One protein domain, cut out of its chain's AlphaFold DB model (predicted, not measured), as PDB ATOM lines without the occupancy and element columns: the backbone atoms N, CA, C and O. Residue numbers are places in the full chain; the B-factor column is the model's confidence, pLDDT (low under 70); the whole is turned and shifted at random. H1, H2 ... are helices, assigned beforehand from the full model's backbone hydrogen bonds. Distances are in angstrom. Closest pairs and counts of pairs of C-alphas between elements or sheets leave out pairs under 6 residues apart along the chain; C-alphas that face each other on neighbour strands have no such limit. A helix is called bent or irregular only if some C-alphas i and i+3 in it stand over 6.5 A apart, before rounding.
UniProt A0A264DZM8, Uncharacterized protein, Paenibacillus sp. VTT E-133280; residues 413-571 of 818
ATOM      1  N   GLN A 413     -25.886   9.613  -3.314       60.84
ATOM      2  CA  GLN A 413     -25.684  10.341  -4.563       60.84
ATOM      3  C   GLN A 413     -24.256  10.886  -4.728       60.84
ATOM      4  O   GLN A 413     -23.700  10.763  -5.814       60.84
ATOM      5  N   ILE A 414     -23.618  11.394  -3.664       62.31
ATOM      6  CA  ILE A 414     -22.201  11.816  -3.706       62.31
ATOM      7  C   ILE A 414     -21.284  10.596  -3.868       62.31
ATOM      8  O   ILE A 414     -20.282  10.616  -4.586       62.31
ATOM      9  N   ILE A 415     -21.638   9.492  -3.211       67.88
ATOM     10  CA  ILE A 415     -20.860   8.253  -3.280       67.88
ATOM     11  C   ILE A 415     -21.074   7.535  -4.617       67.88
ATOM     12  O   ILE A 415     -20.171   6.830  -5.074       67.88
ATOM     13  N   PHE A 416     -22.219   7.750  -5.270       71.56
ATOM     14  CA  PHE A 416     -22.559   7.166  -6.562       71.56
ATOM     15  C   PHE A 416     -21.470   7.419  -7.596       71.56
ATOM     16  O   PHE A 416     -21.002   6.465  -8.200       71.56
ATOM     17  N   GLU A 417     -21.008   8.661  -7.749       70.50
ATOM     18  CA  GLU A 417     -19.979   9.013  -8.739       70.50
ATOM     19  C   GLU A 417     -18.679   8.232  -8.501       70.50
ATOM     20  O   GLU A 417     -18.101   7.651  -9.421       70.50
ATOM     21  N   LYS A 418     -18.258   8.121  -7.235       72.44
ATOM     22  CA  LYS A 418     -17.064   7.350  -6.857       72.44
ATOM     23  C   LYS A 418     -17.249   5.842  -7.062       72.44
ATOM     24  O   LYS A 418     -16.276   5.152  -7.357       72.44
ATOM     25  N   ILE A 419     -18.463   5.311  -6.889       75.44
ATOM     26  CA  ILE A 419     -18.763   3.891  -7.129       75.44
ATOM     27  C   ILE A 419     -18.864   3.598  -8.625       75.44
ATOM     28  O   ILE A 419     -18.275   2.622  -9.080       75.44
ATOM     29  N   ALA A 420     -19.550   4.452  -9.382       71.88
ATOM     30  CA  ALA A 420     -19.739   4.327 -10.821       71.88
ATOM     31  C   ALA A 420     -18.399   4.318 -11.571       71.88
ATOM     32  O   ALA A 420     -18.236   3.566 -12.529       71.88
ATOM     33  N   ASN A 421     -17.398   5.060 -11.086       72.25
ATOM     34  CA  ASN A 421     -16.047   5.027 -11.651       72.25
ATOM     35  C   ASN A 421     -15.358   3.653 -11.551       72.25
ATOM     36  O   ASN A 421     -14.481   3.362 -12.359       72.25
ATOM     37  N   ASN A 422     -15.750   2.802 -10.597       72.88
ATOM     38  CA  ASN A 422     -15.164   1.468 -10.407       72.88
ATOM     39  C   ASN A 422     -15.863   0.366 -11.218       72.88
ATOM     40  O   ASN A 422     -15.454  -0.793 -11.149       72.88
ATOM     41  N   ILE A 423     -16.920   0.709 -11.951       79.56
ATOM     42  CA  ILE A 423     -17.660  -0.232 -12.790       79.56
ATOM     43  C   ILE A 423     -16.834  -0.546 -14.039       79.56
ATOM     44  O   ILE A 423     -16.111   0.307 -14.556       79.56
ATOM     45  N   LYS A 424     -16.858  -1.802 -14.478       77.44
ATOM     46  CA  LYS A 424     -15.996  -2.315 -15.547       77.44
ATOM     47  C   LYS A 424     -16.590  -2.043 -16.924       77.44
ATOM     48  O   LYS A 424     -15.844  -1.636 -17.809       77.44
ATOM     49  N   ASP A 425     -17.893  -2.261 -17.106       81.44
ATOM     50  CA  ASP A 425     -18.545  -2.106 -18.416       81.44
ATOM     51  C   ASP A 425     -18.943  -0.647 -18.709       81.44
ATOM     52  O   ASP A 425     -19.684  -0.009 -17.959       81.44
ATOM     53  N   ASP A 426     -18.457  -0.119 -19.834       79.75
ATOM     54  CA  ASP A 426     -18.663   1.279 -20.225       79.75
ATOM     55  C   ASP A 426     -20.086   1.586 -20.718       79.75
ATOM     56  O   ASP A 426     -20.511   2.741 -20.691       79.75
ATOM     57  N   GLU A 427     -20.851   0.587 -21.159       77.50
ATOM     58  CA  GLU A 427     -22.242   0.784 -21.575       77.50
ATOM     59  C   GLU A 427     -23.175   0.800 -20.365       77.50
ATOM     60  O   GLU A 427     -24.030   1.678 -20.245       77.50
ATOM     61  N   PHE A 428     -22.921  -0.074 -19.392       80.12
ATOM     62  CA  PHE A 428     -23.577  -0.039 -18.096       80.12
ATOM     63  C   PHE A 428     -23.287   1.277 -17.363       80.12
ATOM     64  O   PHE A 428     -24.206   1.871 -16.798       80.12
ATOM     65  N   LYS A 429     -22.064   1.825 -17.460       79.75
ATOM     66  CA  LYS A 429     -21.762   3.187 -16.971       79.75
ATOM     67  C   LYS A 429     -22.661   4.259 -17.580       79.75
ATOM     68  O   LYS A 429     -23.029   5.189 -16.872       79.75
ATOM     69  N   LYS A 430     -23.038   4.153 -18.860       75.69
ATOM     70  CA  LYS A 430     -23.975   5.106 -19.485       75.69
ATOM     71  C   LYS A 430     -25.380   4.969 -18.904       75.69
ATOM     72  O   LYS A 430     -26.016   5.985 -18.634       75.69
ATOM     73  N   ILE A 431     -25.834   3.736 -18.660       72.50
ATOM     74  CA  ILE A 431     -27.112   3.464 -17.980       72.50
ATOM     75  C   ILE A 431     -27.101   4.071 -16.568       72.50
ATOM     76  O   ILE A 431     -28.062   4.720 -16.170       72.50
ATOM     77  N   LEU A 432     -25.992   3.926 -15.841       71.94
ATOM     78  CA  LEU A 432     -25.789   4.491 -14.503       71.94
ATOM     79  C   LEU A 432     -25.693   6.017 -14.485       71.94
ATOM     80  O   LEU A 432     -26.196   6.653 -13.564       71.94
ATOM     81  N   ALA A 433     -25.032   6.611 -15.479       66.06
ATOM     82  CA  ALA A 433     -24.865   8.057 -15.581       66.06
ATOM     83  C   ALA A 433     -26.198   8.780 -15.843       66.06
ATOM     84  O   ALA A 433     -26.327   9.966 -15.537       66.06
ATOM     85  N   ASN A 434     -27.197   8.074 -16.379       68.75
ATOM     86  CA  ASN A 434     -28.537   8.613 -16.534       68.75
ATOM     87  C   ASN A 434     -29.229   8.738 -15.160       68.75
ATOM     88  O   ASN A 434     -29.561   7.738 -14.517       68.75
ATOM     89  N   LYS A 435     -29.473   9.979 -14.718       53.81
ATOM     90  CA  LYS A 435     -30.148  10.278 -13.441       53.81
ATOM     91  C   LYS A 435     -31.608   9.809 -13.404       53.81
ATOM     92  O   LYS A 435     -32.114   9.562 -12.315       53.81
ATOM     93  N   ASP A 436     -32.241   9.606 -14.561       53.53
ATOM     94  CA  ASP A 436     -33.598   9.047 -14.674       53.53
ATOM     95  C   ASP A 436     -33.622   7.508 -14.705       53.53
ATOM     96  O   ASP A 436     -34.690   6.900 -14.852       53.53
ATOM     97  N   SER A 437     -32.456   6.864 -14.565       69.25
ATOM     98  CA  SER A 437     -32.343   5.407 -14.570       69.25
ATOM     99  C   SER A 437     -33.131   4.755 -13.435       69.25
ATOM    100  O   SER A 437     -33.380   5.326 -12.366       69.25
ATOM    101  N   PHE A 438     -33.486   3.490 -13.650       78.19
ATOM    102  CA  PHE A 438     -34.176   2.677 -12.656       78.19
ATOM    103  C   PHE A 438     -33.420   2.557 -11.324       78.19
ATOM    104  O   PHE A 438     -34.041   2.365 -10.281       78.19
ATOM    105  N   ILE A 439     -32.096   2.723 -11.338       83.00
ATOM    106  CA  ILE A 439     -31.230   2.587 -10.165       83.00
ATOM    107  C   ILE A 439     -31.529   3.678  -9.137       83.00
ATOM    108  O   ILE A 439     -31.791   3.355  -7.978       83.00
ATOM    109  N   PHE A 440     -31.563   4.952  -9.546       77.94
ATOM    110  CA  PHE A 440     -31.861   6.060  -8.629       77.94
ATOM    111  C   PHE A 440     -33.278   5.961  -8.058       77.94
ATOM    112  O   PHE A 440     -33.461   6.096  -6.849       77.94
ATOM    113  N   LYS A 441     -34.260   5.612  -8.900       79.81
ATOM    114  CA  LYS A 441     -35.650   5.393  -8.469       79.81
ATOM    115  C   LYS A 441     -35.755   4.276  -7.427       79.81
ATOM    116  O   LYS A 441     -36.419   4.440  -6.409       79.81
ATOM    117  N   ILE A 442     -35.086   3.141  -7.643       84.62
ATOM    118  CA  ILE A 442     -35.108   2.015  -6.695       84.62
ATOM    119  C   ILE A 442     -34.387   2.368  -5.392       84.62
ATOM    120  O   ILE A 442     -34.864   1.992  -4.320       84.62
ATOM    121  N   VAL A 443     -33.269   3.096  -5.450       82.44
ATOM    122  CA  VAL A 443     -32.571   3.585  -4.250       82.44
ATOM    123  C   VAL A 443     -33.487   4.478  -3.408       82.44
ATOM    124  O   VAL A 443     -33.597   4.260  -2.203       82.44
ATOM    125  N   GLU A 444     -34.202   5.409  -4.040       77.62
ATOM    126  CA  GLU A 444     -35.154   6.299  -3.365       77.62
ATOM    127  C   GLU A 444     -36.325   5.516  -2.748       77.62
ATOM    128  O   GLU A 444     -36.606   5.630  -1.554       77.62
ATOM    129  N   ILE A 445     -36.960   4.639  -3.532       83.38
ATOM    130  CA  ILE A 445     -38.075   3.786  -3.085       83.38
ATOM    131  C   ILE A 445     -37.651   2.863  -1.932       83.38
ATOM    132  O   ILE A 445     -38.428   2.596  -1.009       83.38
ATOM    133  N   SER A 446     -36.427   2.335  -1.987       82.25
ATOM    134  CA  SER A 446     -35.894   1.438  -0.961       82.25
ATOM    135  C   SER A 446     -35.427   2.161   0.300       82.25
ATOM    136  O   SER A 446     -35.289   1.494   1.325       82.25
ATOM    137  N   LYS A 447     -35.223   3.489   0.246       80.50
ATOM    138  CA  LYS A 447     -34.589   4.290   1.310       80.50
ATOM    139  C   LYS A 447     -33.248   3.702   1.750       80.50
ATOM    140  O   LYS A 447     -32.925   3.656   2.938       80.50
ATOM    141  N   LEU A 448     -32.489   3.176   0.793       82.06
ATOM    142  CA  LEU A 448     -31.225   2.524   1.086       82.06
ATOM    143  C   LEU A 448     -30.221   3.557   1.614       82.06
ATOM    144  O   LEU A 448     -29.965   4.565   0.972       82.06
ATOM    145  N   THR A 449     -29.616   3.285   2.766       77.75
ATOM    146  CA  THR A 449     -28.520   4.099   3.331       77.75
ATOM    147  C   THR A 449     -27.215   3.309   3.433       77.75
ATOM    148  O   THR A 449     -26.129   3.874   3.543       77.75
ATOM    149  N   ASN A 450     -27.302   1.977   3.362       84.06
ATOM    150  CA  ASN A 450     -26.162   1.084   3.474       84.06
ATOM    151  C   ASN A 450     -25.436   0.951   2.126       84.06
ATOM    152  O   ASN A 450     -25.839   0.197   1.235       84.06
ATOM    153  N   ILE A 451     -24.305   1.640   2.007       83.25
ATOM    154  CA  ILE A 451     -23.474   1.680   0.799       83.25
ATOM    155  C   ILE A 451     -22.920   0.297   0.441       83.25
ATOM    156  O   ILE A 451     -22.669   0.023  -0.730       83.25
ATOM    157  N   ARG A 452     -22.705  -0.598   1.416       84.56
ATOM    158  CA  ARG A 452     -22.207  -1.953   1.128       84.56
ATOM    159  C   ARG A 452     -23.244  -2.755   0.348       84.56
ATOM    160  O   ARG A 452     -22.886  -3.414  -0.624       84.56
ATOM    161  N   ILE A 453     -24.510  -2.660   0.751       89.25
ATOM    162  CA  ILE A 453     -25.624  -3.295   0.037       89.25
ATOM    163  C   ILE A 453     -25.756  -2.680  -1.354       89.25
ATOM    164  O   ILE A 453     -25.842  -3.419  -2.328       89.25
ATOM    165  N   PHE A 454     -25.670  -1.350  -1.457       87.75
ATOM    166  CA  PHE A 454     -25.712  -0.649  -2.742       87.75
ATOM    167  C   PHE A 454     -24.608  -1.121  -3.703       87.75
ATOM    168  O   PHE A 454     -24.899  -1.509  -4.832       87.75
ATOM    169  N   LYS A 455     -23.348  -1.161  -3.243       86.94
ATOM    170  CA  LYS A 455     -22.201  -1.651  -4.030       86.94
ATOM    171  C   LYS A 455     -22.410  -3.080  -4.513       86.94
ATOM    172  O   LYS A 455     -22.181  -3.361  -5.682       86.94
ATOM    173  N   GLN A 456     -22.840  -3.972  -3.623       88.94
ATOM    174  CA  GLN A 456     -23.048  -5.367  -3.994       88.94
ATOM    175  C   GLN A 456     -24.201  -5.516  -4.993       88.94
ATOM    176  O   GLN A 456     -24.049  -6.225  -5.978       88.94
ATOM    177  N   ALA A 457     -25.313  -4.804  -4.792       91.19
ATOM    178  CA  ALA A 457     -26.440  -4.827  -5.717       91.19
ATOM    179  C   ALA A 457     -26.060  -4.302  -7.111       91.19
ATOM    180  O   ALA A 457     -26.488  -4.872  -8.110       91.19
ATOM    181  N   LEU A 458     -25.213  -3.270  -7.193       89.50
ATOM    182  CA  LEU A 458     -24.678  -2.796  -8.470       89.50
ATOM    183  C   LEU A 458     -23.803  -3.840  -9.168       89.50
ATOM    184  O   LEU A 458     -23.948  -4.029 -10.371       89.50
ATOM    185  N   ILE A 459     -22.932  -4.530  -8.426       88.19
ATOM    186  CA  ILE A 459     -22.089  -5.607  -8.970       88.19
ATOM    187  C   ILE A 459     -22.955  -6.762  -9.490       88.19
ATOM    188  O   ILE A 459     -22.696  -7.281 -10.575       88.19
ATOM    189  N   ASP A 460     -23.993  -7.152  -8.743       90.69
ATOM    190  CA  ASP A 460     -24.914  -8.223  -9.140       90.69
ATOM    191  C   ASP A 460     -25.596  -7.881 -10.486       90.69
ATOM    192  O   ASP A 460     -25.645  -8.710 -11.398       90.69
ATOM    193  N   VAL A 461     -26.056  -6.633 -10.648       90.56
ATOM    194  CA  VAL A 461     -26.697  -6.148 -11.886       90.56
ATOM    195  C   VAL A 461     -25.696  -5.997 -13.031       90.56
ATOM    196  O   VAL A 461     -26.017  -6.372 -14.155       90.56
ATOM    197  N   GLU A 462     -24.493  -5.481 -12.771       89.00
ATOM    198  CA  GLU A 462     -23.435  -5.351 -13.780       89.00
ATOM    199  C   GLU A 462     -23.075  -6.720 -14.370       89.00
ATOM    200  O   GLU A 462     -23.052  -6.892 -15.590       89.00
ATOM    201  N   ASN A 463     -22.844  -7.718 -13.511       89.12
ATOM    202  CA  ASN A 463     -22.513  -9.075 -13.944       89.12
ATOM    203  C   ASN A 463     -23.636  -9.684 -14.793       89.12
ATOM    204  O   ASN A 463     -23.368 -10.303 -15.829       89.12
ATOM    205  N   LEU A 464     -24.890  -9.487 -14.374       89.19
ATOM    206  CA  LEU A 464     -26.058  -9.935 -15.124       89.19
ATOM    207  C   LEU A 464     -26.145  -9.240 -16.490       89.19
ATOM    208  O   LEU A 464     -26.329  -9.904 -17.512       89.19
ATOM    209  N   TYR A 465     -25.961  -7.920 -16.523       87.69
ATOM    210  CA  TYR A 465     -25.998  -7.120 -17.742       87.69
ATOM    211  C   TYR A 465     -24.938  -7.571 -18.753       87.69
ATOM    212  O   TYR A 465     -25.280  -7.856 -19.901       87.69
ATOM    213  N   ILE A 466     -23.679  -7.725 -18.327       86.38
ATOM    214  CA  ILE A 466     -22.576  -8.186 -19.188       86.38
ATOM    215  C   ILE A 466     -22.903  -9.555 -19.797       86.38
ATOM    216  O   ILE A 466     -22.719  -9.773 -20.997       86.38
ATOM    217  N   LYS A 467     -23.417 -10.488 -18.986       85.00
ATOM    218  CA  LYS A 467     -23.780 -11.835 -19.448       85.00
ATOM    219  C   LYS A 467     -24.888 -11.792 -20.506       85.00
ATOM    220  O   LYS A 467     -24.794 -12.500 -21.508       85.00
ATOM    221  N   ILE A 468     -25.919 -10.975 -20.289       83.06
ATOM    222  CA  ILE A 468     -27.066 -10.851 -21.195       83.06
ATOM    223  C   ILE A 468     -26.663 -10.153 -22.498       83.06
ATOM    224  O   ILE A 468     -26.896 -10.706 -23.573       83.06
ATOM    225  N   LYS A 469     -26.015  -8.985 -22.414       80.00
ATOM    226  CA  LYS A 469     -25.590  -8.173 -23.566       80.00
ATOM    227  C   LYS A 469     -24.710  -8.961 -24.533       80.00
ATOM    228  O   LYS A 469     -24.917  -8.902 -25.740       80.00
ATOM    229  N   ASN A 470     -23.767  -9.749 -24.012       75.50
ATOM    230  CA  ASN A 470     -22.869 -10.560 -24.841       75.50
ATOM    231  C   ASN A 470     -23.603 -11.629 -25.667       75.50
ATOM    232  O   ASN A 470     -23.077 -12.086 -26.680       75.50
ATOM    233  N   LYS A 471     -24.792 -12.053 -25.227       70.81
ATOM    234  CA  LYS A 471     -25.569 -13.116 -25.870       70.81
ATOM    235  C   LYS A 471     -26.749 -12.575 -26.686       70.81
ATOM    236  O   LYS A 471     -27.170 -13.229 -27.638       70.81
ATOM    237  N   TYR A 472     -27.267 -11.392 -26.343       68.94
ATOM    238  CA  TYR A 472     -28.499 -10.834 -26.902       68.94
ATOM    239  C   TYR A 472     -28.391  -9.306 -27.084       68.94
ATOM    240  O   TYR A 472     -28.549  -8.551 -26.130       68.94
ATOM    241  N   ILE A 473     -28.125  -8.858 -28.317       55.00
ATOM    242  CA  ILE A 473     -27.672  -7.482 -28.618       55.00
ATOM    243  C   ILE A 473     -28.823  -6.472 -28.866       55.00
ATOM    244  O   ILE A 473     -28.598  -5.277 -28.735       55.00
ATOM    245  N   ASP A 474     -30.073  -6.912 -29.090       53.41
ATOM    246  CA  ASP A 474     -31.184  -6.035 -29.543       53.41
ATOM    247  C   ASP A 474     -32.492  -6.158 -28.725       53.41
ATOM    248  O   ASP A 474     -33.597  -6.046 -29.262       53.41
ATOM    249  N   LEU A 475     -32.412  -6.451 -27.425       60.44
ATOM    250  CA  LEU A 475     -33.593  -6.651 -26.571       60.44
ATOM    251  C   LEU A 475     -33.539  -5.755 -25.327       60.44
ATOM    252  O   LEU A 475     -32.481  -5.571 -24.730       60.44
ATOM    253  N   SER A 476     -34.692  -5.216 -24.916       66.94
ATOM    254  CA  SER A 476     -34.803  -4.510 -23.635       66.94
ATOM    255  C   SER A 476     -34.889  -5.522 -22.496       66.94
ATOM    256  O   SER A 476     -35.804  -6.342 -22.460       66.94
ATOM    257  N   PHE A 477     -33.937  -5.449 -21.565       77.38
ATOM    258  CA  PHE A 477     -33.859  -6.297 -20.369       77.38
ATOM    259  C   PHE A 477     -34.159  -5.527 -19.080       77.38
ATOM    260  O   PHE A 477     -33.864  -5.993 -17.982       77.38
ATOM    261  N   GLU A 478     -34.739  -4.334 -19.197       78.19
ATOM    262  CA  GLU A 478     -34.944  -3.424 -18.072       78.19
ATOM    263  C   GLU A 478     -35.724  -4.055 -16.897       78.19
ATOM    264  O   GLU A 478     -35.246  -3.936 -15.767       78.19
ATOM    265  N   PRO A 479     -36.808  -4.841 -17.103       81.69
ATOM    266  CA  PRO A 479     -37.496  -5.527 -16.004       81.69
ATOM    267  C   PRO A 479     -36.609  -6.517 -15.235       81.69
ATOM    268  O   PRO A 479     -36.705  -6.599 -14.012       81.69
ATOM    269  N   MET A 480     -35.705  -7.228 -15.922       86.75
ATOM    270  CA  MET A 480     -34.746  -8.134 -15.273       86.75
ATOM    271  C   MET A 480     -33.740  -7.367 -14.424       86.75
ATOM    272  O   MET A 480     -33.436  -7.783 -13.307       86.75
ATOM    273  N   LEU A 481     -33.218  -6.252 -14.941       88.38
ATOM    274  CA  LEU A 481     -32.247  -5.428 -14.220       88.38
ATOM    275  C   LEU A 481     -32.892  -4.770 -12.993       88.38
ATOM    276  O   LEU A 481     -32.288  -4.760 -11.920       88.38
ATOM    277  N   ILE A 482     -34.140  -4.305 -13.123       87.75
ATOM    278  CA  ILE A 482     -34.961  -3.800 -12.014       87.75
ATOM    279  C   ILE A 482     -35.167  -4.890 -10.968       87.75
ATOM    280  O   ILE A 482     -34.893  -4.650  -9.792       87.75
ATOM    281  N   PHE A 483     -35.606  -6.086 -11.381       91.25
ATOM    282  CA  PHE A 483     -35.814  -7.207 -10.466       91.25
ATOM    283  C   PHE A 483     -34.521  -7.568  -9.734       91.25
ATOM    284  O   PHE A 483     -34.517  -7.639  -8.509       91.25
ATOM    285  N   CYS A 484     -33.415  -7.720 -10.465       92.81
ATOM    286  CA  CYS A 484     -32.107  -8.034  -9.900       92.81
ATOM    287  C   CYS A 484     -31.673  -6.993  -8.869       92.81
ATOM    288  O   CYS A 484     -31.283  -7.355  -7.759       92.81
ATOM    289  N   PHE A 485     -31.776  -5.704  -9.199       92.38
ATOM    290  CA  PHE A 485     -31.357  -4.638  -8.297       92.38
ATOM    291  C   PHE A 485     -32.252  -4.548  -7.057       92.38
ATOM    292  O   PHE A 485     -31.756  -4.538  -5.928       92.38
ATOM    293  N   ALA A 486     -33.575  -4.538  -7.250       92.06
ATOM    294  CA  ALA A 486     -34.548  -4.445  -6.168       92.06
ATOM    295  C   ALA A 486     -34.484  -5.662  -5.237       92.06
ATOM    296  O   ALA A 486     -34.412  -5.496  -4.018       92.06
ATOM    297  N   TYR A 487     -34.455  -6.877  -5.793       93.31
ATOM    298  CA  TYR A 487     -34.356  -8.108  -5.010       93.31
ATOM    299  C   TYR A 487     -33.013  -8.196  -4.276       93.31
ATOM    300  O   TYR A 487     -32.985  -8.556  -3.103       93.31
ATOM    301  N   SER A 488     -31.910  -7.782  -4.912       93.81
ATOM    302  CA  SER A 488     -30.595  -7.733  -4.264       93.81
ATOM    303  C   SER A 488     -30.562  -6.803  -3.048       93.81
ATOM    304  O   SER A 488     -29.971  -7.158  -2.026       93.81
ATOM    305  N   ILE A 489     -31.235  -5.650  -3.117       92.06
ATOM    306  CA  ILE A 489     -31.370  -4.726  -1.983       92.06
ATOM    307  C   ILE A 489     -32.258  -5.328  -0.888       92.06
ATOM    308  O   ILE A 489     -31.844  -5.413   0.269       92.06
ATOM    309  N   GLU A 490     -33.466  -5.757  -1.248       91.69
ATOM    310  CA  GLU A 490     -34.472  -6.255  -0.306       91.69
ATOM    311  C   GLU A 490     -34.023  -7.524   0.425       91.69
ATOM    312  O   GLU A 490     -34.141  -7.608   1.647       91.69
ATOM    313  N   TYR A 491     -33.439  -8.486  -0.293       90.50
ATOM    314  CA  TYR A 491     -32.931  -9.723   0.297       90.50
ATOM    315  C   TYR A 491     -31.799  -9.456   1.299       90.50
ATOM    316  O   TYR A 491     -31.734 -10.089   2.349       90.50
ATOM    317  N   LYS A 492     -30.918  -8.491   1.012       89.19
ATOM    318  CA  LYS A 492     -29.788  -8.157   1.894       89.19
ATOM    319  C   LYS A 492     -30.195  -7.305   3.097       89.19
ATOM    320  O   LYS A 492     -29.564  -7.420   4.145       89.19
ATOM    321  N   LEU A 493     -31.223  -6.463   2.965       86.88
ATOM    322  CA  LEU A 493     -31.792  -5.717   4.092       86.88
ATOM    323  C   LEU A 493     -32.648  -6.617   4.992       86.88
ATOM    324  O   LEU A 493     -32.561  -6.527   6.216       86.88
ATOM    325  N   TYR A 494     -33.456  -7.493   4.392       86.31
ATOM    326  CA  TYR A 494     -34.469  -8.285   5.086       86.31
ATOM    327  C   TYR A 494     -34.474  -9.751   4.615       86.31
ATOM    328  O   TYR A 494     -35.471 -10.225   4.063       86.31
ATOM    329  N   PRO A 495     -33.411 -10.531   4.883       78.81
ATOM    330  CA  PRO A 495     -33.279 -11.896   4.358       78.81
ATOM    331  C   PRO A 495     -34.406 -12.836   4.808       78.81
ATOM    332  O   PRO A 495     -34.777 -13.755   4.083       78.81
ATOM    333  N   LYS A 496     -34.996 -12.592   5.986       78.62
ATOM    334  CA  LYS A 496     -36.131 -13.368   6.516       78.62
ATOM    335  C   LYS A 496     -37.485 -12.977   5.914       78.62
ATOM    336  O   LYS A 496     -38.439 -13.728   6.065       78.62
ATOM    337  N   LYS A 497     -37.590 -11.808   5.275       78.75
ATOM    338  CA  LYS A 497     -38.856 -11.284   4.741       78.75
ATOM    339  C   LYS A 497     -39.234 -11.916   3.405       78.75
ATOM    340  O   LYS A 497     -40.406 -11.901   3.079       78.75
ATOM    341  N   TYR A 498     -38.270 -12.440   2.652       77.25
ATOM    342  CA  TYR A 498     -38.469 -12.943   1.289       77.25
ATOM    343  C   TYR A 498     -38.254 -14.455   1.183       77.25
ATOM    344  O   TYR A 498     -37.751 -14.955   0.178       77.25
ATOM    345  N   THR A 499     -38.612 -15.203   2.228       72.50
ATOM    346  CA  THR A 499     -38.503 -16.668   2.227       72.50
ATOM    347  C   THR A 499     -39.442 -17.310   1.214       72.50
ATOM    348  O   THR A 499     -39.053 -18.300   0.606       72.50
ATOM    349  N   THR A 500     -40.616 -16.718   0.958       77.94
ATOM    350  CA  THR A 500     -41.577 -17.227  -0.032       77.94
ATOM    351  C   THR A 500     -40.977 -17.236  -1.437       77.94
ATOM    352  O   THR A 500     -41.190 -18.174  -2.189       77.94
ATOM    353  N   PHE A 501     -40.118 -16.265  -1.780       86.06
ATOM    354  CA  PHE A 501     -39.475 -16.184  -3.104       86.06
ATOM    355  C   PHE A 501     -38.577 -17.398  -3.396       86.06
ATOM    356  O   PHE A 501     -38.352 -17.747  -4.557       86.06
ATOM    357  N   LYS A 502     -38.089 -18.073  -2.348       85.88
ATOM    358  CA  LYS A 502     -37.328 -19.316  -2.483       85.88
ATOM    359  C   LYS A 502     -38.191 -20.457  -3.025       85.88
ATOM    360  O   LYS A 502     -37.656 -21.307  -3.733       85.88
ATOM    361  N   GLU A 503     -39.475 -20.483  -2.697       85.12
ATOM    362  CA  GLU A 503     -40.402 -21.561  -3.067       85.12
ATOM    363  C   GLU A 503     -40.989 -21.363  -4.468       85.12
ATOM    364  O   GLU A 503     -41.341 -22.337  -5.116       85.12
ATOM    365  N   ILE A 504     -40.998 -20.124  -4.965       84.44
ATOM    366  CA  ILE A 504     -41.488 -19.778  -6.304       84.44
ATOM    367  C   ILE A 504     -40.543 -20.337  -7.368       84.44
ATOM    368  O   ILE A 504     -39.357 -19.998  -7.379       84.44
ATOM    369  N   GLU A 505     -41.059 -21.154  -8.281       83.50
ATOM    370  CA  GLU A 505     -40.292 -21.815  -9.335       83.50
ATOM    371  C   GLU A 505     -40.179 -21.005 -10.622       83.50
ATOM    372  O   GLU A 505     -39.182 -21.140 -11.338       83.50
ATOM    373  N   ASP A 506     -41.180 -20.190 -10.947       81.56
ATOM    374  CA  ASP A 506     -41.177 -19.346 -12.138       81.56
ATOM    375  C   ASP A 506     -42.107 -18.125 -12.015       81.56
ATOM    376  O   ASP A 506     -42.835 -17.938 -11.040       81.56
ATOM    377  N   ASP A 507     -42.066 -17.264 -13.031       80.19
ATOM    378  CA  ASP A 507     -42.884 -16.052 -13.118       80.19
ATOM    379  C   ASP A 507     -44.400 -16.337 -13.103       80.19
ATOM    380  O   ASP A 507     -45.165 -15.537 -12.572       80.19
ATOM    381  N   LYS A 508     -44.857 -17.497 -13.604       76.50
ATOM    382  CA  LYS A 508     -46.292 -17.842 -13.599       76.50
ATOM    383  C   LYS A 508     -46.784 -18.136 -12.188       76.50
ATOM    384  O   LYS A 508     -47.912 -17.793 -11.834       76.50
ATOM    385  N   GLU A 509     -45.957 -18.796 -11.389       76.81
ATOM    386  CA  GLU A 509     -46.252 -19.027  -9.981       76.81
ATOM    387  C   GLU A 509     -46.239 -17.715  -9.188       76.81
ATOM    388  O   GLU A 509     -47.162 -17.464  -8.410       76.81
ATOM    389  N   PHE A 510     -45.277 -16.827  -9.458       78.38
ATOM    390  CA  PHE A 510     -45.258 -15.479  -8.881       78.38
ATOM    391  C   PHE A 510     -46.549 -14.702  -9.191       78.38
ATOM    392  O   PHE A 510     -47.169 -14.124  -8.294       78.38
ATOM    393  N   GLU A 511     -47.011 -14.733 -10.445       71.88
ATOM    394  CA  GLU A 511     -48.291 -14.142 -10.853       71.88
ATOM    395  C   GLU A 511     -49.492 -14.769 -10.130       71.88
ATOM    396  O   GLU A 511     -50.411 -14.057  -9.718       71.88
ATOM    397  N   SER A 512     -49.489 -16.091  -9.936       66.94
ATOM    398  CA  SER A 512     -50.528 -16.786  -9.170       66.94
ATOM    399  C   SER A 512     -50.585 -16.294  -7.721       66.94
ATOM    400  O   SER A 512     -51.671 -16.010  -7.213       66.94
ATOM    401  N   LEU A 513     -49.434 -16.130  -7.069       68.81
ATOM    402  CA  LEU A 513     -49.346 -15.637  -5.691       68.81
ATOM    403  C   LEU A 513     -49.800 -14.178  -5.564       68.81
ATOM    404  O   LEU A 513     -50.488 -13.823  -4.607       68.81
ATOM    405  N   LEU A 514     -49.502 -13.335  -6.556       66.81
ATOM    406  CA  LEU A 514     -50.027 -11.965  -6.608       66.81
ATOM    407  C   LEU A 514     -51.559 -11.933  -6.652       66.81
ATOM    408  O   LEU A 514     -52.176 -11.090  -6.003       66.81
ATOM    409  N   LEU A 515     -52.179 -12.841  -7.410       64.75
ATOM    410  CA  LEU A 515     -53.639 -12.949  -7.500       64.75
ATOM    411  C   LEU A 515     -54.264 -13.497  -6.216       64.75
ATOM    412  O   LEU A 515     -55.379 -13.120  -5.867       64.75
ATOM    413  N   GLN A 516     -53.530 -14.335  -5.489       56.84
ATOM    414  CA  GLN A 516     -53.909 -14.820  -4.161       56.84
ATOM    415  C   GLN A 516     -53.683 -13.774  -3.054       56.84
ATOM    416  O   GLN A 516     -53.903 -14.067  -1.882       56.84
ATOM    417  N   ASN A 517     -53.286 -12.546  -3.410       62.22
ATOM    418  CA  ASN A 517     -52.935 -11.470  -2.486       62.22
ATOM    419  C   ASN A 517     -51.809 -11.847  -1.509       62.22
ATOM    420  O   ASN A 517     -51.806 -11.367  -0.371       62.22
ATOM    421  N   ASP A 518     -50.833 -12.655  -1.948       76.06
ATOM    422  CA  ASP A 518     -49.648 -12.940  -1.138       76.06
ATOM    423  C   ASP A 518     -48.978 -11.630  -0.709       76.06
ATOM    424  O   ASP A 518     -48.638 -10.763  -1.525       76.06
ATOM    425  N   GLN A 519     -48.801 -11.481   0.601       78.44
ATOM    426  CA  GLN A 519     -48.379 -10.221   1.195       78.44
ATOM    427  C   GLN A 519     -46.982  -9.810   0.711       78.44
ATOM    428  O   GLN A 519     -46.761  -8.629   0.434       78.44
ATOM    429  N   GLN A 520     -46.045 -10.755   0.582       83.62
ATOM    430  CA  GLN A 520     -44.662 -10.461   0.195       83.62
ATOM    431  C   GLN A 520     -44.572 -10.083  -1.285       83.62
ATOM    432  O   GLN A 520     -43.974  -9.055  -1.624       83.62
ATOM    433  N   CYS A 521     -45.205 -10.867  -2.160       81.44
ATOM    434  CA  CYS A 521     -45.214 -10.641  -3.604       81.44
ATOM    435  C   CYS A 521     -45.910  -9.317  -3.944       81.44
ATOM    436  O   CYS A 521     -45.355  -8.493  -4.681       81.44
ATOM    437  N   CYS A 522     -47.083  -9.055  -3.353       78.56
ATOM    438  CA  CYS A 522     -47.827  -7.813  -3.565       78.56
ATOM    439  C   CYS A 522     -47.052  -6.590  -3.071       78.56
ATOM    440  O   CYS A 522     -46.990  -5.584  -3.778       78.56
ATOM    441  N   GLN A 523     -46.431  -6.663  -1.889       83.44
ATOM    442  CA  GLN A 523     -45.598  -5.571  -1.379       83.44
ATOM    443  C   GLN A 523     -44.412  -5.290  -2.300       83.44
ATOM    444  O   GLN A 523     -44.178  -4.132  -2.640       83.44
ATOM    445  N   PHE A 524     -43.687  -6.326  -2.728       87.44
ATOM    446  CA  PHE A 524     -42.523  -6.169  -3.597       87.44
ATOM    447  C   PHE A 524     -42.905  -5.560  -4.949       87.44
ATOM    448  O   PHE A 524     -42.327  -4.555  -5.369       87.44
ATOM    449  N   ARG A 525     -43.940  -6.105  -5.599       85.19
ATOM    450  CA  ARG A 525     -44.441  -5.601  -6.880       85.19
ATOM    451  C   ARG A 525     -44.920  -4.155  -6.778       85.19
ATOM    452  O   ARG A 525     -44.536  -3.319  -7.596       85.19
ATOM    453  N   ASN A 526     -45.755  -3.852  -5.785       81.00
ATOM    454  CA  ASN A 526     -46.312  -2.510  -5.619       81.00
ATOM    455  C   ASN A 526     -45.232  -1.482  -5.286       81.00
ATOM    456  O   ASN A 526     -45.347  -0.335  -5.705       81.00
ATOM    457  N   LYS A 527     -44.190  -1.895  -4.558       83.88
ATOM    458  CA  LYS A 527     -43.064  -1.036  -4.213       83.88
ATOM    459  C   LYS A 527     -42.192  -0.735  -5.433       83.88
ATOM    460  O   LYS A 527     -41.924   0.432  -5.689       83.88
ATOM    461  N   TYR A 528     -41.782  -1.750  -6.194       84.69
ATOM    462  CA  TYR A 528     -40.725  -1.587  -7.202       84.69
ATOM    463  C   TYR A 528     -41.182  -1.527  -8.653       84.69
ATOM    464  O   TYR A 528     -40.448  -0.978  -9.458       84.69
ATOM    465  N   PHE A 529     -42.356  -2.051  -9.010       78.19
ATOM    466  CA  PHE A 529     -42.778  -2.155 -10.417       78.19
ATOM    467  C   PHE A 529     -43.964  -1.256 -10.765       78.19
ATOM    468  O   PHE A 529     -44.099  -0.842 -11.912       78.19
ATOM    469  N   LYS A 530     -44.788  -0.873  -9.780       70.88
ATOM    470  CA  LYS A 530     -45.948   0.012  -9.995       70.88
ATOM    471  C   LYS A 530     -45.572   1.369 -10.609       70.88
ATOM    472  O   LYS A 530     -46.344   1.909 -11.388       70.88
ATOM    473  N   ASN A 531     -44.390   1.894 -10.282       59.03
ATOM    474  CA  ASN A 531     -43.934   3.220 -10.713       59.03
ATOM    475  C   ASN A 531     -43.267   3.240 -12.098       59.03
ATOM    476  O   ASN A 531     -42.885   4.309 -12.568       59.03
ATOM    477  N   PHE A 532     -43.080   2.083 -12.735       59.12
ATOM    478  CA  PHE A 532     -42.316   1.981 -13.979       59.12
ATOM    479  C   PHE A 532     -43.172   1.740 -15.231       59.12
ATOM    480  O   PHE A 532     -42.622   1.531 -16.305       59.12
ATOM    481  N   ASN A 533     -44.506   1.776 -15.121       51.25
ATOM    482  CA  ASN A 533     -45.443   1.549 -16.233       51.25
ATOM    483  C   ASN A 533     -45.207   0.250 -17.036       51.25
ATOM    484  O   ASN A 533     -45.758   0.096 -18.124       51.25
ATOM    485  N   TYR A 534     -44.439  -0.713 -16.516       53.75
ATOM    486  CA  TYR A 534     -44.385  -2.037 -17.121       53.75
ATOM    487  C   TYR A 534     -45.730  -2.717 -16.889       53.75
ATOM    488  O   TYR A 534     -46.227  -2.784 -15.758       53.75
ATOM    489  N   GLY A 535     -46.326  -3.210 -17.976       47.28
ATOM    490  CA  GLY A 535     -47.474  -4.106 -17.911       47.28
ATOM    491  C   GLY A 535     -47.194  -5.293 -16.984       47.28
ATOM    492  O   GLY A 535     -46.065  -5.534 -16.566       47.28
ATOM    493  N   TYR A 536     -48.236  -6.045 -16.648       48.47
ATOM    494  CA  TYR A 536     -48.232  -7.120 -15.646       48.47
ATOM    495  C   TYR A 536     -47.258  -8.291 -15.911       48.47
ATOM    496  O   TYR A 536     -47.309  -9.259 -15.165       48.47
ATOM    497  N   ASN A 537     -46.375  -8.221 -16.906       53.59
ATOM    498  CA  ASN A 537     -45.689  -9.381 -17.462       53.59
ATOM    499  C   ASN A 537     -44.200  -9.405 -17.066       53.59
ATOM    500  O   ASN A 537     -43.493  -8.409 -17.244       53.59
ATOM    501  N   ASN A 538     -43.714 -10.576 -16.637       65.94
ATOM    502  CA  ASN A 538     -42.298 -10.920 -16.426       65.94
ATOM    503  C   ASN A 538     -41.584 -10.075 -15.361       65.94
ATOM    504  O   ASN A 538     -40.583  -9.406 -15.637       65.94
ATOM    505  N   ILE A 539     -42.112 -10.115 -14.139       74.69
ATOM    506  CA  ILE A 539     -41.554  -9.393 -12.988       74.69
ATOM    507  C   ILE A 539     -40.552 -10.273 -12.235       74.69
ATOM    508  O   ILE A 539     -39.586  -9.749 -11.679       74.69
ATOM    509  N   PHE A 540     -40.769 -11.590 -12.210       87.25
ATOM    510  CA  PHE A 540     -39.988 -12.522 -11.404       87.25
ATOM    511  C   PHE A 540     -39.115 -13.432 -12.269       87.25
ATOM    512  O   PHE A 540     -39.554 -13.993 -13.268       87.25
ATOM    513  N   PHE A 541     -37.867 -13.615 -11.844       90.69
ATOM    514  CA  PHE A 541     -36.897 -14.471 -12.523       90.69
ATOM    515  C   PHE A 541     -36.236 -15.383 -11.496       90.69
ATOM    516  O   PHE A 541     -35.471 -14.917 -10.640       90.69
ATOM    517  N   LYS A 542     -36.496 -16.692 -11.575       92.62
ATOM    518  CA  LYS A 542     -35.999 -17.643 -10.571       92.62
ATOM    519  C   LYS A 542     -34.483 -17.746 -10.609       92.62
ATOM    520  O   LYS A 542     -33.841 -17.853  -9.567       92.62
ATOM    521  N   PHE A 543     -33.889 -17.675 -11.798       92.69
ATOM    522  CA  PHE A 543     -32.431 -17.710 -11.906       92.69
ATOM    523  C   PHE A 543     -31.779 -16.493 -11.222       92.69
ATOM    524  O   PHE A 543     -30.697 -16.635 -10.655       92.69
ATOM    525  N   ILE A 544     -32.436 -15.323 -11.230       93.44
ATOM    526  CA  ILE A 544     -31.958 -14.109 -10.549       93.44
ATOM    527  C   ILE A 544     -32.134 -14.246  -9.037       93.44
ATOM    528  O   ILE A 544     -31.210 -13.927  -8.292       93.44
ATOM    529  N   GLU A 545     -33.282 -14.760  -8.581       93.69
ATOM    530  CA  GLU A 545     -33.517 -15.066  -7.162       93.69
ATOM    531  C   GLU A 545     -32.407 -15.969  -6.610       93.69
ATOM    532  O   GLU A 545     -31.740 -15.620  -5.633       93.69
ATOM    533  N   LYS A 546     -32.140 -17.082  -7.300       91.94
ATOM    534  CA  LYS A 546     -31.095 -18.039  -6.929       91.94
ATOM    535  C   LYS A 546     -29.697 -17.424  -6.995       91.94
ATOM    536  O   LYS A 546     -28.919 -17.614  -6.065       91.94
ATOM    537  N   TYR A 547     -29.401 -16.636  -8.031       93.50
ATOM    538  CA  TYR A 547     -28.126 -15.930  -8.164       93.50
ATOM    539  C   TYR A 547     -27.866 -14.983  -6.988       93.50
ATOM    540  O   TYR A 547     -26.800 -15.037  -6.382       93.50
ATOM    541  N   VAL A 548     -28.847 -14.159  -6.618       92.38
ATOM    542  CA  VAL A 548     -28.715 -13.197  -5.514       92.38
ATOM    543  C   VAL A 548     -28.625 -13.898  -4.156       92.38
ATOM    544  O   VAL A 548     -27.864 -13.456  -3.292       92.38
ATOM    545  N   ARG A 549     -29.391 -14.975  -3.954       90.94
ATOM    546  CA  ARG A 549     -29.447 -15.709  -2.683       90.94
ATOM    547  C   ARG A 549     -28.234 -16.613  -2.456       90.94
ATOM    548  O   ARG A 549     -27.723 -16.671  -1.341       90.94
ATOM    549  N   GLU A 550     -27.808 -17.353  -3.478       89.56
ATOM    550  CA  GLU A 550     -26.744 -18.367  -3.377       89.56
ATOM    551  C   GLU A 550     -25.383 -17.853  -3.862       89.56
ATOM    552  O   GLU A 550     -24.362 -18.475  -3.583       89.56
ATOM    553  N   GLY A 551     -25.348 -16.737  -4.596       86.00
ATOM    554  CA  GLY A 551     -24.139 -16.234  -5.256       86.00
ATOM    555  C   GLY A 551     -23.729 -17.042  -6.492       86.00
ATOM    556  O   GLY A 551     -22.670 -16.787  -7.064       86.00
ATOM    557  N   ILE A 552     -24.544 -18.017  -6.912       86.69
ATOM    558  CA  ILE A 552     -24.264 -18.928  -8.027       86.69
ATOM    559  C   ILE A 552     -25.342 -18.750  -9.094       86.69
ATOM    560  O   ILE A 552     -26.532 -18.909  -8.825       86.69
ATOM    561  N   LEU A 553     -24.920 -18.439 -10.319       88.06
ATOM    562  CA  LEU A 553     -25.822 -18.377 -11.462       88.06
ATOM    563  C   LEU A 553     -26.117 -19.798 -11.959       88.06
ATOM    564  O   LEU A 553     -25.224 -20.504 -12.425       88.06
ATOM    565  N   ASP A 554     -27.378 -20.208 -11.880       90.19
ATOM    566  CA  ASP A 554     -27.842 -21.465 -12.463       90.19
ATOM    567  C   ASP A 554     -27.954 -21.322 -13.987       90.19
ATOM    568  O   ASP A 554     -28.951 -20.819 -14.501       90.19
ATOM    569  N   GLU A 555     -26.910 -21.733 -14.711       87.69
ATOM    570  CA  GLU A 555     -26.827 -21.606 -16.176       87.69
ATOM    571  C   GLU A 555     -27.957 -22.363 -16.901       87.69
ATOM    572  O   GLU A 555     -28.422 -21.915 -17.952       87.69
ATOM    573  N   VAL A 556     -28.444 -23.476 -16.334       86.94
ATOM    574  CA  VAL A 556     -29.542 -24.257 -16.923       86.94
ATOM    575  C   VAL A 556     -30.847 -23.483 -16.786       86.94
ATOM    576  O   VAL A 556     -31.496 -23.206 -17.797       86.94
ATOM    577  N   LYS A 557     -31.212 -23.063 -15.568       89.31
ATOM    578  CA  LYS A 557     -32.435 -22.274 -15.333       89.31
ATOM    579  C   LYS A 557     -32.383 -20.935 -16.074       89.31
ATOM    580  O   LYS A 557     -33.378 -20.547 -16.681       89.31
ATOM    581  N   TYR A 558     -31.217 -20.285 -16.098       89.81
ATOM    582  CA  TYR A 558     -30.960 -19.079 -16.887       89.81
ATOM    583  C   TYR A 558     -31.291 -19.304 -18.363       89.81
ATOM    584  O   TYR A 558     -32.086 -18.556 -18.919       89.81
ATOM    585  N   SER A 559     -30.739 -20.344 -19.000       85.06
ATOM    586  CA  SER A 559     -31.015 -20.606 -20.420       85.06
ATOM    587  C   SER A 559     -32.509 -20.807 -20.699       85.06
ATOM    588  O   SER A 559     -33.057 -20.124 -21.558       85.06
ATOM    589  N   VAL A 560     -33.188 -21.635 -19.898       85.94
ATOM    590  CA  VAL A 560     -34.621 -21.940 -20.051       85.94
ATOM    591  C   VAL A 560     -35.504 -20.702 -19.877       85.94
ATOM    592  O   VAL A 560     -36.448 -20.503 -20.642       85.94
ATOM    593  N   GLU A 561     -35.247 -19.872 -18.864       86.88
ATOM    594  CA  GLU A 561     -36.039 -18.658 -18.632       86.88
ATOM    595  C   GLU A 561     -35.743 -17.570 -19.659       86.88
ATOM    596  O   GLU A 561     -36.671 -16.898 -20.108       86.88
ATOM    597  N   MET A 562     -34.485 -17.433 -20.086       84.31
ATOM    598  CA  MET A 562     -34.115 -16.494 -21.142       84.31
ATOM    599  C   MET A 562     -34.740 -16.875 -22.480       84.31
ATOM    600  O   MET A 562     -35.254 -15.992 -23.157       84.31
ATOM    601  N   ASP A 563     -34.757 -18.157 -22.848       82.38
ATOM    602  CA  ASP A 563     -35.385 -18.606 -24.094       82.38
ATOM    603  C   ASP A 563     -36.888 -18.297 -24.085       82.38
ATOM    604  O   ASP A 563     -37.390 -17.662 -25.012       82.38
ATOM    605  N   LYS A 564     -37.590 -18.602 -22.981       79.06
ATOM    606  CA  LYS A 564     -39.007 -18.230 -22.791       79.06
ATOM    607  C   LYS A 564     -39.229 -16.716 -22.859       79.06
ATOM    608  O   LYS A 564     -40.206 -16.254 -23.449       79.06
ATOM    609  N   TYR A 565     -38.350 -15.933 -22.237       77.75
ATOM    610  CA  TYR A 565     -38.425 -14.473 -22.244       77.75
ATOM    611  C   TYR A 565     -38.236 -13.909 -23.658       77.75
ATOM    612  O   TYR A 565     -38.991 -13.041 -24.097       77.75
ATOM    613  N   ILE A 566     -37.271 -14.448 -24.401       74.06
ATOM    614  CA  ILE A 566     -36.959 -14.050 -25.773       74.06
ATOM    615  C   ILE A 566     -38.073 -14.458 -26.731       74.06
ATOM    616  O   ILE A 566     -38.446 -13.647 -27.572       74.06
ATOM    617  N   GLU A 567     -38.620 -15.669 -26.618       71.56
ATOM    618  CA  GLU A 567     -39.779 -16.107 -27.406       71.56
ATOM    619  C   GLU A 567     -40.962 -15.152 -27.226       71.56
ATOM    620  O   GLU A 567     -41.572 -14.731 -28.211       71.56
ATOM    621  N   ARG A 568     -41.228 -14.724 -25.984       65.62
ATOM    622  CA  ARG A 568     -42.268 -13.732 -25.682       65.62
ATOM    623  C   ARG A 568     -41.981 -12.380 -26.339       65.62
ATOM    624  O   ARG A 568     -42.866 -11.856 -27.010       65.62
ATOM    625  N   ILE A 569     -40.763 -11.835 -26.220       63.81
ATOM    626  CA  ILE A 569     -40.432 -10.530 -26.833       63.81
ATOM    627  C   ILE A 569     -40.413 -10.599 -28.366       63.81
ATOM    628  O   ILE A 569     -40.890  -9.684 -29.036       63.81
ATOM    629  N   LYS A 570     -39.855 -11.671 -28.938       60.25
ATOM    630  CA  LYS A 570     -39.731 -11.850 -30.392       60.25
ATOM    631  C   LYS A 570     -41.054 -12.188 -31.065       60.25
ATOM    632  O   LYS A 570     -41.163 -12.010 -32.281       60.25
ATOM    633  N   SER A 571     -42.060 -12.649 -30.319       58.41
ATOM    634  CA  SER A 571     -43.416 -12.767 -30.845       58.41
ATOM    635  C   SER A 571     -43.940 -11.363 -31.196       58.41
ATOM    636  O   SER A 571     -44.410 -10.601 -30.355       58.41
TER     637      SER A 571
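Overview. This is residues 413 to 571 of the 818 residues of an uncharacterized protein of Paenibacillus sp. VTT E-133280 (UniProt A0A264DZM8). The longest helix, H4, lies side by side with H5 as a helical hairpin, and H5 is the core helix of a rounded body, with H3 and H9 packed on two opposite sides of it and H8 close by on the side away from H4. The short helices H1 and H2 sit beyond H4 at one end of the longest axis, H7 sits beyond H8 at the other end, and H10 folds back from the link after H9 and extends past the first residue of H5. The printed part has 159 residues with ten named helices, H1 to H10 in order along the chain, and no named strand; its class is all helix. It is compact, with a radius of gyration of the C-alphas of 15.1 A and spans of 42 by 33 by 30 A.

Along the chain. H4, residues 451 to 471, is 30.6 A from first to last C-alpha; it begins at C-alpha 451 (-23.474, 1.680, 0.799) and ends at C-alpha 471 (-25.569, -13.116, -25.870). H5, residues 478 to 493, is 22.5 A long. H3 is residues 438 to 446, 11.9 A, and H9 is residues 542 to 550, 11.7 A. H10, residues 555 to 570, is 21.5 A long and ends at C-alpha 570 (-39.731, -11.850, -30.392). H8 is residues 519 to 528, 14.3 A; H7 is residues 507 to 515, 12.5 A; H6 is residues 500 to 503, 5.4 A. H2 is residues 426 to 433, 10.3 A. H1, residues 413 to 420, is 10.5 A long and begins at C-alpha 413 (-25.684, 10.341, -4.563); it is neither bent nor irregular, but only just, with C-alphas 414 and 417 6.2 A apart.

Arrangement. H4 and H5 touch at a shallow tilt of 30 degrees, opposite ways, as a hairpin; their closest C-alphas, of Ala 457 and Ser 488, are 5.3 A apart. H5 and H9 are the hubs, touching three helices each. H3 touches H5 the same way at a shallow tilt of 32 degrees, the closest C-alphas being those of Ile 442 and Ala 486 at 6.5 A. H9 touches H5 the same way at 31 degrees, with the C-alphas of Ser 488 and Val 548 closest at 5.9 A. H8 is close to H5 but not clearly touching, with the C-alphas of Ala 486 and Tyr 528 closest at 6.9 A. H7 touches H8 about perpendicular, at 74 degrees; the closest C-alphas, of Leu 514 and Cys 522, are 5.6 A apart. H6 and H9 only just touch, with 3 pairs of C-alphas within 8 A, the closest being those of Phe 501 and Glu 545 at 7.3 A. H10 touches H9 with residues 557 to 561 alone, as a hairpin at a shallow tilt of 34.8 degrees, only just short of steep; the C-alphas of Phe 543 and Tyr 558 are closest at 5.4 A. H1 and H2, also a hairpin, only just touch, with 3 pairs of C-alphas within 8 A, the closest being Ala 420 and Lys 429 at 6.6 A. H2 is close to H4 but not clearly touching, with the C-alphas of Phe 428 and Glu 462 closest at 6.8 A. The helix packing is mostly aligned: of the 7 pairs of helices that touch and have a tilt, with the four-residue H6 left out, 5 are at a shallow tilt. Every O i to N i+4 pair is within hydrogen-bond range in H2, H3, H5, H7, H8, H9 and H10, against 2 of 4 in H1 and 16 of 17 in H4; H6 is too short for such a pair.

Size, cuts and confidence. The C-alphas of Asn 421 and Gln 516, the two farthest apart, are 43.4 A apart. The printed part has no cut. The link from H8 to H9, 13 residues, is long. The mean pLDDT of the printed part is 78.9, and 31 residues are under 70, among them residues 531 to 538 and 512 to 517.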